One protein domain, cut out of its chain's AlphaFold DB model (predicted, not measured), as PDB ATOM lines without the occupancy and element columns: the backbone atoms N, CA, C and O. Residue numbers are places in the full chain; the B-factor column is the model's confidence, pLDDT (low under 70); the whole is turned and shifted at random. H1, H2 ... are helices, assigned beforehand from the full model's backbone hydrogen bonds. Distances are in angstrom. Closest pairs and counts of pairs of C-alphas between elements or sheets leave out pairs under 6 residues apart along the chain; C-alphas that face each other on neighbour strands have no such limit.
ATOM      1  N   SER A 155     -90.827  61.398 -82.711       94.62
ATOM      2  CA  SER A 155     -89.699  60.477 -82.550       94.62
ATOM      3  C   SER A 155     -88.746  60.943 -81.449       94.62
ATOM      4  O   SER A 155     -88.347  60.138 -80.613       94.62
ATOM      5  N   GLN A 156     -88.427  62.241 -81.383       94.56
ATOM      6  CA  GLN A 156     -87.586  62.785 -80.316       94.56
ATOM      7  C   GLN A 156     -88.237  62.604 -78.937       94.56
ATOM      8  O   GLN A 156     -87.560  62.125 -78.031       94.56
ATOM      9  N   ARG A 157     -89.545  62.887 -78.789       92.75
ATOM     10  CA  ARG A 157     -90.301  62.631 -77.544       92.75
ATOM     11  C   ARG A 157     -90.212  61.159 -77.134       92.75
ATOM     12  O   ARG A 157     -89.826  60.875 -76.004       92.75
ATOM     13  N   GLN A 158     -90.490  60.237 -78.058       94.50
ATOM     14  CA  GLN A 158     -90.411  58.791 -77.816       94.50
ATOM     15  C   GLN A 158     -89.000  58.342 -77.408       94.50
ATOM     16  O   GLN A 158     -88.850  57.547 -76.485       94.50
ATOM     17  N   MET A 159     -87.953  58.869 -78.051       94.75
ATOM     18  CA  MET A 159     -86.564  58.570 -77.689       94.75
ATOM     19  C   MET A 159     -86.207  59.111 -76.300       94.75
ATOM     20  O   MET A 159     -85.580  58.394 -75.520       94.75
ATOM     21  N   THR A 160     -86.631  60.335 -75.959       95.00
ATOM     22  CA  THR A 160     -86.415  60.893 -74.614       95.00
ATOM     23  C   THR A 160     -87.156  60.094 -73.546       95.00
ATOM     24  O   THR A 160     -86.544  59.712 -72.554       95.00
ATOM     25  N   GLU A 161     -88.418  59.736 -73.781       90.75
ATOM     26  CA  GLU A 161     -89.232  58.916 -72.879       90.75
ATOM     27  C   GLU A 161     -88.608  57.529 -72.666       90.75
ATOM     28  O   GLU A 161     -88.345  57.134 -71.532       90.75
ATOM     29  N   ALA A 162     -88.240  56.832 -73.746       89.69
ATOM     30  CA  ALA A 162     -87.568  55.537 -73.668       89.69
ATOM     31  C   ALA A 162     -86.194  55.612 -72.972       89.69
ATOM     32  O   ALA A 162     -85.800  54.664 -72.291       89.69
ATOM     33  N   SER A 163     -85.451  56.716 -73.123       91.38
ATOM     34  CA  SER A 163     -84.193  56.930 -72.393       91.38
ATOM     35  C   SER A 163     -84.417  57.187 -70.900       91.38
ATOM     36  O   SER A 163     -83.672  56.652 -70.080       91.38
ATOM     37  N   LEU A 164     -85.471  57.929 -70.541       90.38
ATOM     38  CA  LEU A 164     -85.829  58.228 -69.158       90.38
ATOM     39  C   LEU A 164     -86.330  56.975 -68.435       90.38
ATOM     40  O   LEU A 164     -85.891  56.709 -67.322       90.38
ATOM     41  N   ILE A 165     -87.165  56.159 -69.084       87.12
ATOM     42  CA  ILE A 165     -87.615  54.862 -68.556       87.12
ATOM     43  C   ILE A 165     -86.407  53.960 -68.259       87.12
ATOM     44  O   ILE A 165     -86.272  53.464 -67.144       87.12
ATOM     45  N   LYS A 166     -85.473  53.817 -69.213       86.19
ATOM     46  CA  LYS A 166     -84.225  53.044 -69.030       86.19
ATOM     47  C   LYS A 166     -83.299  53.612 -67.950       86.19
ATOM     48  O   LYS A 166     -82.498  52.870 -67.387       86.19
ATOM     49  N   TYR A 167     -83.353  54.920 -67.700       88.69
ATOM     50  CA  TYR A 167     -82.607  55.557 -66.619       88.69
ATOM     51  C   TYR A 167     -83.244  55.248 -65.259       88.69
ATOM     52  O   TYR A 167     -82.545  54.752 -64.381       88.69
ATOM     53  N   ILE A 168     -84.559  55.456 -65.122       86.69
ATOM     54  CA  ILE A 168     -85.326  55.201 -63.893       86.69
ATOM     55  C   ILE A 168     -85.197  53.735 -63.460       86.69
ATOM     56  O   ILE A 168     -84.901  53.471 -62.297       86.69
ATOM     57  N   ASP A 169     -85.341  52.801 -64.402       80.62
ATOM     58  CA  ASP A 169     -85.142  51.357 -64.209       80.62
ATOM     59  C   ASP A 169     -83.739  51.014 -63.678       80.62
ATOM     60  O   ASP A 169     -83.576  50.208 -62.765       80.62
ATOM     61  N   ARG A 170     -82.706  51.695 -64.189       83.00
ATOM     62  CA  ARG A 170     -81.323  51.511 -63.731       83.00
ATOM     63  C   ARG A 170     -81.059  52.130 -62.356       83.00
ATOM     64  O   ARG A 170     -80.205  51.622 -61.633       83.00
ATOM     65  N   THR A 171     -81.718  53.237 -62.013       84.31
ATOM     66  CA  THR A 171     -81.527  53.914 -60.719       84.31
ATOM     67  C   THR A 171     -82.342  53.294 -59.588       84.31
ATOM     68  O   THR A 171     -81.886  53.311 -58.448       84.31
ATOM     69  N   ASN A 172     -83.517  52.737 -59.894       76.31
ATOM     70  CA  ASN A 172     -84.453  52.177 -58.923       76.31
ATOM     71  C   ASN A 172     -84.551  50.652 -59.113       76.31
ATOM     72  O   ASN A 172     -85.382  50.206 -59.909       76.31
ATOM     73  N   PRO A 173     -83.752  49.837 -58.394       65.12
ATOM     74  CA  PRO A 173     -83.820  48.382 -58.514       65.12
ATOM     75  C   PRO A 173     -85.223  47.888 -58.133       65.12
ATOM     76  O   PRO A 173     -85.652  48.018 -56.987       65.12
ATOM     77  N   SER A 174     -85.941  47.358 -59.123       61.31
ATOM     78  CA  SER A 174     -87.358  46.994 -59.038       61.31
ATOM     79  C   SER A 174     -87.547  45.538 -59.471       61.31
ATOM     80  O   SER A 174     -87.643  45.253 -60.662       61.31
ATOM     81  N   ASP A 175     -87.640  44.606 -58.518       58.41
ATOM     82  CA  ASP A 175     -87.901  43.179 -58.786       58.41
ATOM     83  C   ASP A 175     -89.391  42.911 -59.108       58.41
ATOM     84  O   ASP A 175     -90.052  42.065 -58.507       58.41
ATOM     85  N   THR A 176     -89.950  43.658 -60.063       62.12
ATOM     86  CA  THR A 176     -91.341  43.529 -60.526       62.12
ATOM     87  C   THR A 176     -91.394  43.022 -61.963       62.12
ATOM     88  O   THR A 176     -91.398  43.799 -62.915       62.12
ATOM     89  N   GLN A 177     -91.449  41.699 -62.116       64.44
ATOM     90  CA  GLN A 177     -91.633  41.031 -63.406       64.44
ATOM     91  C   GLN A 177     -93.126  40.958 -63.773       64.44
ATOM     92  O   GLN A 177     -93.951  40.594 -62.939       64.44
ATOM     93  N   ILE A 178     -93.480  41.249 -65.032       66.94
ATOM     94  CA  ILE A 178     -94.850  41.031 -65.554       66.94
ATOM     95  C   ILE A 178     -95.134  39.530 -65.718       66.94
ATOM     96  O   ILE A 178     -96.254  39.067 -65.514       66.94
ATOM     97  N   PHE A 179     -94.110  38.778 -66.121       68.12
ATOM     98  CA  PHE A 179     -94.183  37.361 -66.445       68.12
ATOM     99  C   PHE A 179     -92.938  36.658 -65.900       68.12
ATOM    100  O   PHE A 179     -91.826  37.096 -66.176       68.12
ATOM    101  N   GLU A 180     -93.123  35.526 -65.222       67.06
ATOM    102  CA  GLU A 180     -92.053  34.732 -64.582       67.06
ATOM    103  C   GLU A 180     -90.999  34.171 -65.566       67.06
ATOM    104  O   GLU A 180     -89.981  33.633 -65.145       67.06
ATOM    105  N   ASN A 181     -91.245  34.269 -66.879       64.31
ATOM    106  CA  ASN A 181     -90.420  33.694 -67.949       64.31
ATOM    107  C   ASN A 181     -90.007  34.724 -69.026       64.31
ATOM    108  O   ASN A 181     -89.735  34.341 -70.162       64.31
ATOM    109  N   VAL A 182     -90.015  36.029 -68.720       66.75
ATOM    110  CA  VAL A 182     -89.633  37.094 -69.670       66.75
ATOM    111  C   VAL A 182     -88.534  37.965 -69.070       66.75
ATOM    112  O   VAL A 182     -88.643  38.394 -67.924       66.75
ATOM    113  N   ASP A 183     -87.493  38.260 -69.855       65.31
ATOM    114  CA  ASP A 183     -86.363  39.074 -69.399       65.31
ATOM    115  C   ASP A 183     -86.820  40.451 -68.897       65.31
ATOM    116  O   ASP A 183     -87.345  41.263 -69.665       65.31
ATOM    117  N   THR A 184     -86.506  40.774 -67.638       65.50
ATOM    118  CA  THR A 184     -86.802  42.075 -67.002       65.50
ATOM    119  C   THR A 184     -86.291  43.270 -67.825       65.50
ATOM    120  O   THR A 184     -86.869  44.349 -67.795       65.50
ATOM    121  N   LYS A 185     -85.240  43.066 -68.632       69.81
ATOM    122  CA  LYS A 185     -84.631  44.081 -69.513       69.81
ATOM    123  C   LYS A 185     -85.493  44.483 -70.719       69.81
ATOM    124  O   LYS A 185     -85.228  45.528 -71.310       69.81
ATOM    125  N   LEU A 186     -86.461  43.657 -71.129       73.12
ATOM    126  CA  LEU A 186     -87.347  43.951 -72.265       73.12
ATOM    127  C   LEU A 186     -88.516  44.861 -71.865       73.12
ATOM    128  O   LEU A 186     -88.972  45.657 -72.684       73.12
ATOM    129  N   TYR A 187     -88.971  44.759 -70.613       74.12
ATOM    130  CA  TYR A 187     -90.135  45.475 -70.089       74.12
ATOM    131  C   TYR A 187     -89.832  46.061 -68.699       74.12
ATOM    132  O   TYR A 187     -90.306  45.526 -67.696       74.12
ATOM    133  N   PRO A 188     -89.038  47.147 -68.631       71.31
ATOM    134  CA  PRO A 188     -88.731  47.823 -67.375       71.31
ATOM    135  C   PRO A 188     -89.999  48.406 -66.738       71.31
ATOM    136  O   PRO A 188     -90.738  49.159 -67.377       71.31
ATOM    137  N   ILE A 189     -90.240  48.078 -65.467       73.62
ATOM    138  CA  ILE A 189     -91.352  48.600 -64.665       73.62
ATOM    139  C   ILE A 189     -90.806  49.110 -63.338       73.62
ATOM    140  O   ILE A 189     -90.137  48.383 -62.609       73.62
ATOM    141  N   SER A 190     -91.156  50.352 -63.001       70.56
ATOM    142  CA  SER A 190     -90.898  50.907 -61.676       70.56
ATOM    143  C   SER A 190     -91.879  50.332 -60.655       70.56
ATOM    144  O   SER A 190     -93.085  50.259 -60.905       70.56
ATOM    145  N   THR A 191     -91.371  49.993 -59.473       72.06
ATOM    146  CA  THR A 191     -92.183  49.595 -58.314       72.06
ATOM    147  C   THR A 191     -93.194  50.673 -57.898       72.06
ATOM    148  O   THR A 191     -92.985  51.873 -58.094       72.06
ATOM    149  N   VAL A 192     -94.309  50.239 -57.297       75.62
ATOM    150  CA  VAL A 192     -95.356  51.134 -56.781       75.62
ATOM    151  C   VAL A 192     -94.851  51.861 -55.532       75.62
ATOM    152  O   VAL A 192     -94.743  51.265 -54.462       75.62
ATOM    153  N   SER A 193     -94.591  53.162 -55.656       72.50
ATOM    154  CA  SER A 193     -94.311  54.031 -54.508       72.50
ATOM    155  C   SER A 193     -95.600  54.329 -53.735       72.50
ATOM    156  O   SER A 193     -96.543  54.910 -54.279       72.50
ATOM    157  N   THR A 194     -95.659  53.946 -52.459       77.31
ATOM    158  CA  THR A 194     -96.788  54.262 -51.570       77.31
ATOM    159  C   THR A 194     -96.574  55.616 -50.894       77.31
ATOM    160  O   THR A 194     -96.093  55.692 -49.762       77.31
ATOM    161  N   GLU A 195     -96.920  56.699 -51.587       79.25
ATOM    162  CA  GLU A 195     -96.878  58.050 -51.017       79.25
ATOM    163  C   GLU A 195     -98.026  58.287 -50.012       79.25
ATOM    164  O   GLU A 195     -99.135  57.792 -50.223       79.25
ATOM    165  N   PRO A 196     -97.820  59.082 -48.943       82.44
ATOM    166  CA  PRO A 196     -98.853  59.333 -47.932       82.44
ATOM    167  C   PRO A 196    -100.028  60.204 -48.418       82.44
ATOM    168  O   PRO A 196    -101.070  60.224 -47.765       82.44
ATOM    169  N   TRP A 197     -99.896  60.913 -49.548       83.62
ATOM    170  CA  TRP A 197    -100.909  61.857 -50.057       83.62
ATOM    171  C   TRP A 197    -101.139  61.726 -51.581       83.62
ATOM    172  O   TRP A 197    -100.989  62.706 -52.317       83.62
ATOM    173  N   PRO A 198    -101.522  60.539 -52.096       81.62
ATOM    174  CA  PRO A 198    -101.520  60.252 -53.537       81.62
ATOM    175  C   PRO A 198    -102.499  61.129 -54.333       81.62
ATOM    176  O   PRO A 198    -102.255  61.455 -55.494       81.62
ATOM    177  N   TYR A 199    -103.592  61.563 -53.697       83.69
ATOM    178  CA  TYR A 199    -104.588  62.443 -54.308       83.69
ATOM    179  C   TYR A 199    -104.054  63.855 -54.582       83.69
ATOM    180  O   TYR A 199    -104.523  64.491 -55.519       83.69
ATOM    181  N   LEU A 200    -103.081  64.354 -53.806       81.69
ATOM    182  CA  LEU A 200    -102.472  65.657 -54.086       81.69
ATOM    183  C   LEU A 200    -101.597  65.567 -55.333       81.69
ATOM    184  O   LEU A 200    -101.800  66.349 -56.254       81.69
ATOM    185  N   ASN A 201    -100.697  64.579 -55.394       79.62
ATOM    186  CA  ASN A 201     -99.789  64.373 -56.528       79.62
ATOM    187  C   ASN A 201    -100.565  64.168 -57.849       79.62
ATOM    188  O   ASN A 201    -100.305  64.847 -58.841       79.62
ATOM    189  N   ALA A 202    -101.620  63.344 -57.831       80.50
ATOM    190  CA  ALA A 202    -102.494  63.124 -58.990       80.50
ATOM    191  C   ALA A 202    -103.288  64.370 -59.449       80.50
ATOM    192  O   ALA A 202    -103.739  64.415 -60.593       80.50
TER     193      ALA A 202
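This is residues 155 to 202 of the 407 residues of the protein "Transcription initiation factor TFIID subunit 8" of Hydra vulgaris (UniProt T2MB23). One long helix, H1, is followed by a long loop, residues 172 to 197, which swings out, folds back past the later part of H1 and runs away to a short helix, H2, that sticks out far from H1. The printed part has 48 residues with two named helices, H1 then H2, and no named strand. The class is all helix, though under half of the residues, 22, are in named elements. The whole is loose, with a radius of gyration of the C-alphas of 13.2 A, and flat, spanning 33 by 32 by 17 A.

H1, residues 155 to 171, begins at C-alpha 155 (-89.699, 60.477, -82.550) and is 24.2 A long from first to last C-alpha. H2, residues 198 to 202, measures 6.2 A and ends at C-alpha 202 (-102.494, 63.124, -58.990).

H1 and H2 are apart, with no C-alpha of the one within 8 A of the other. Residues 155 to 164 of H1 stand free, and so do residues 193 to 202, of which 198 to 202 belong to H2. In H1 and H2 every O i to N i+4 pair is within hydrogen-bond range.

The C-alphas farthest apart, those of Asn 181 and Leu 200, are 36.9 A apart. The printed part has no cut. The link from H1 to H2, 26 residues, is long. Mean pLDDT of the printed part is 78.3, and residues 173 to 185 are under 70.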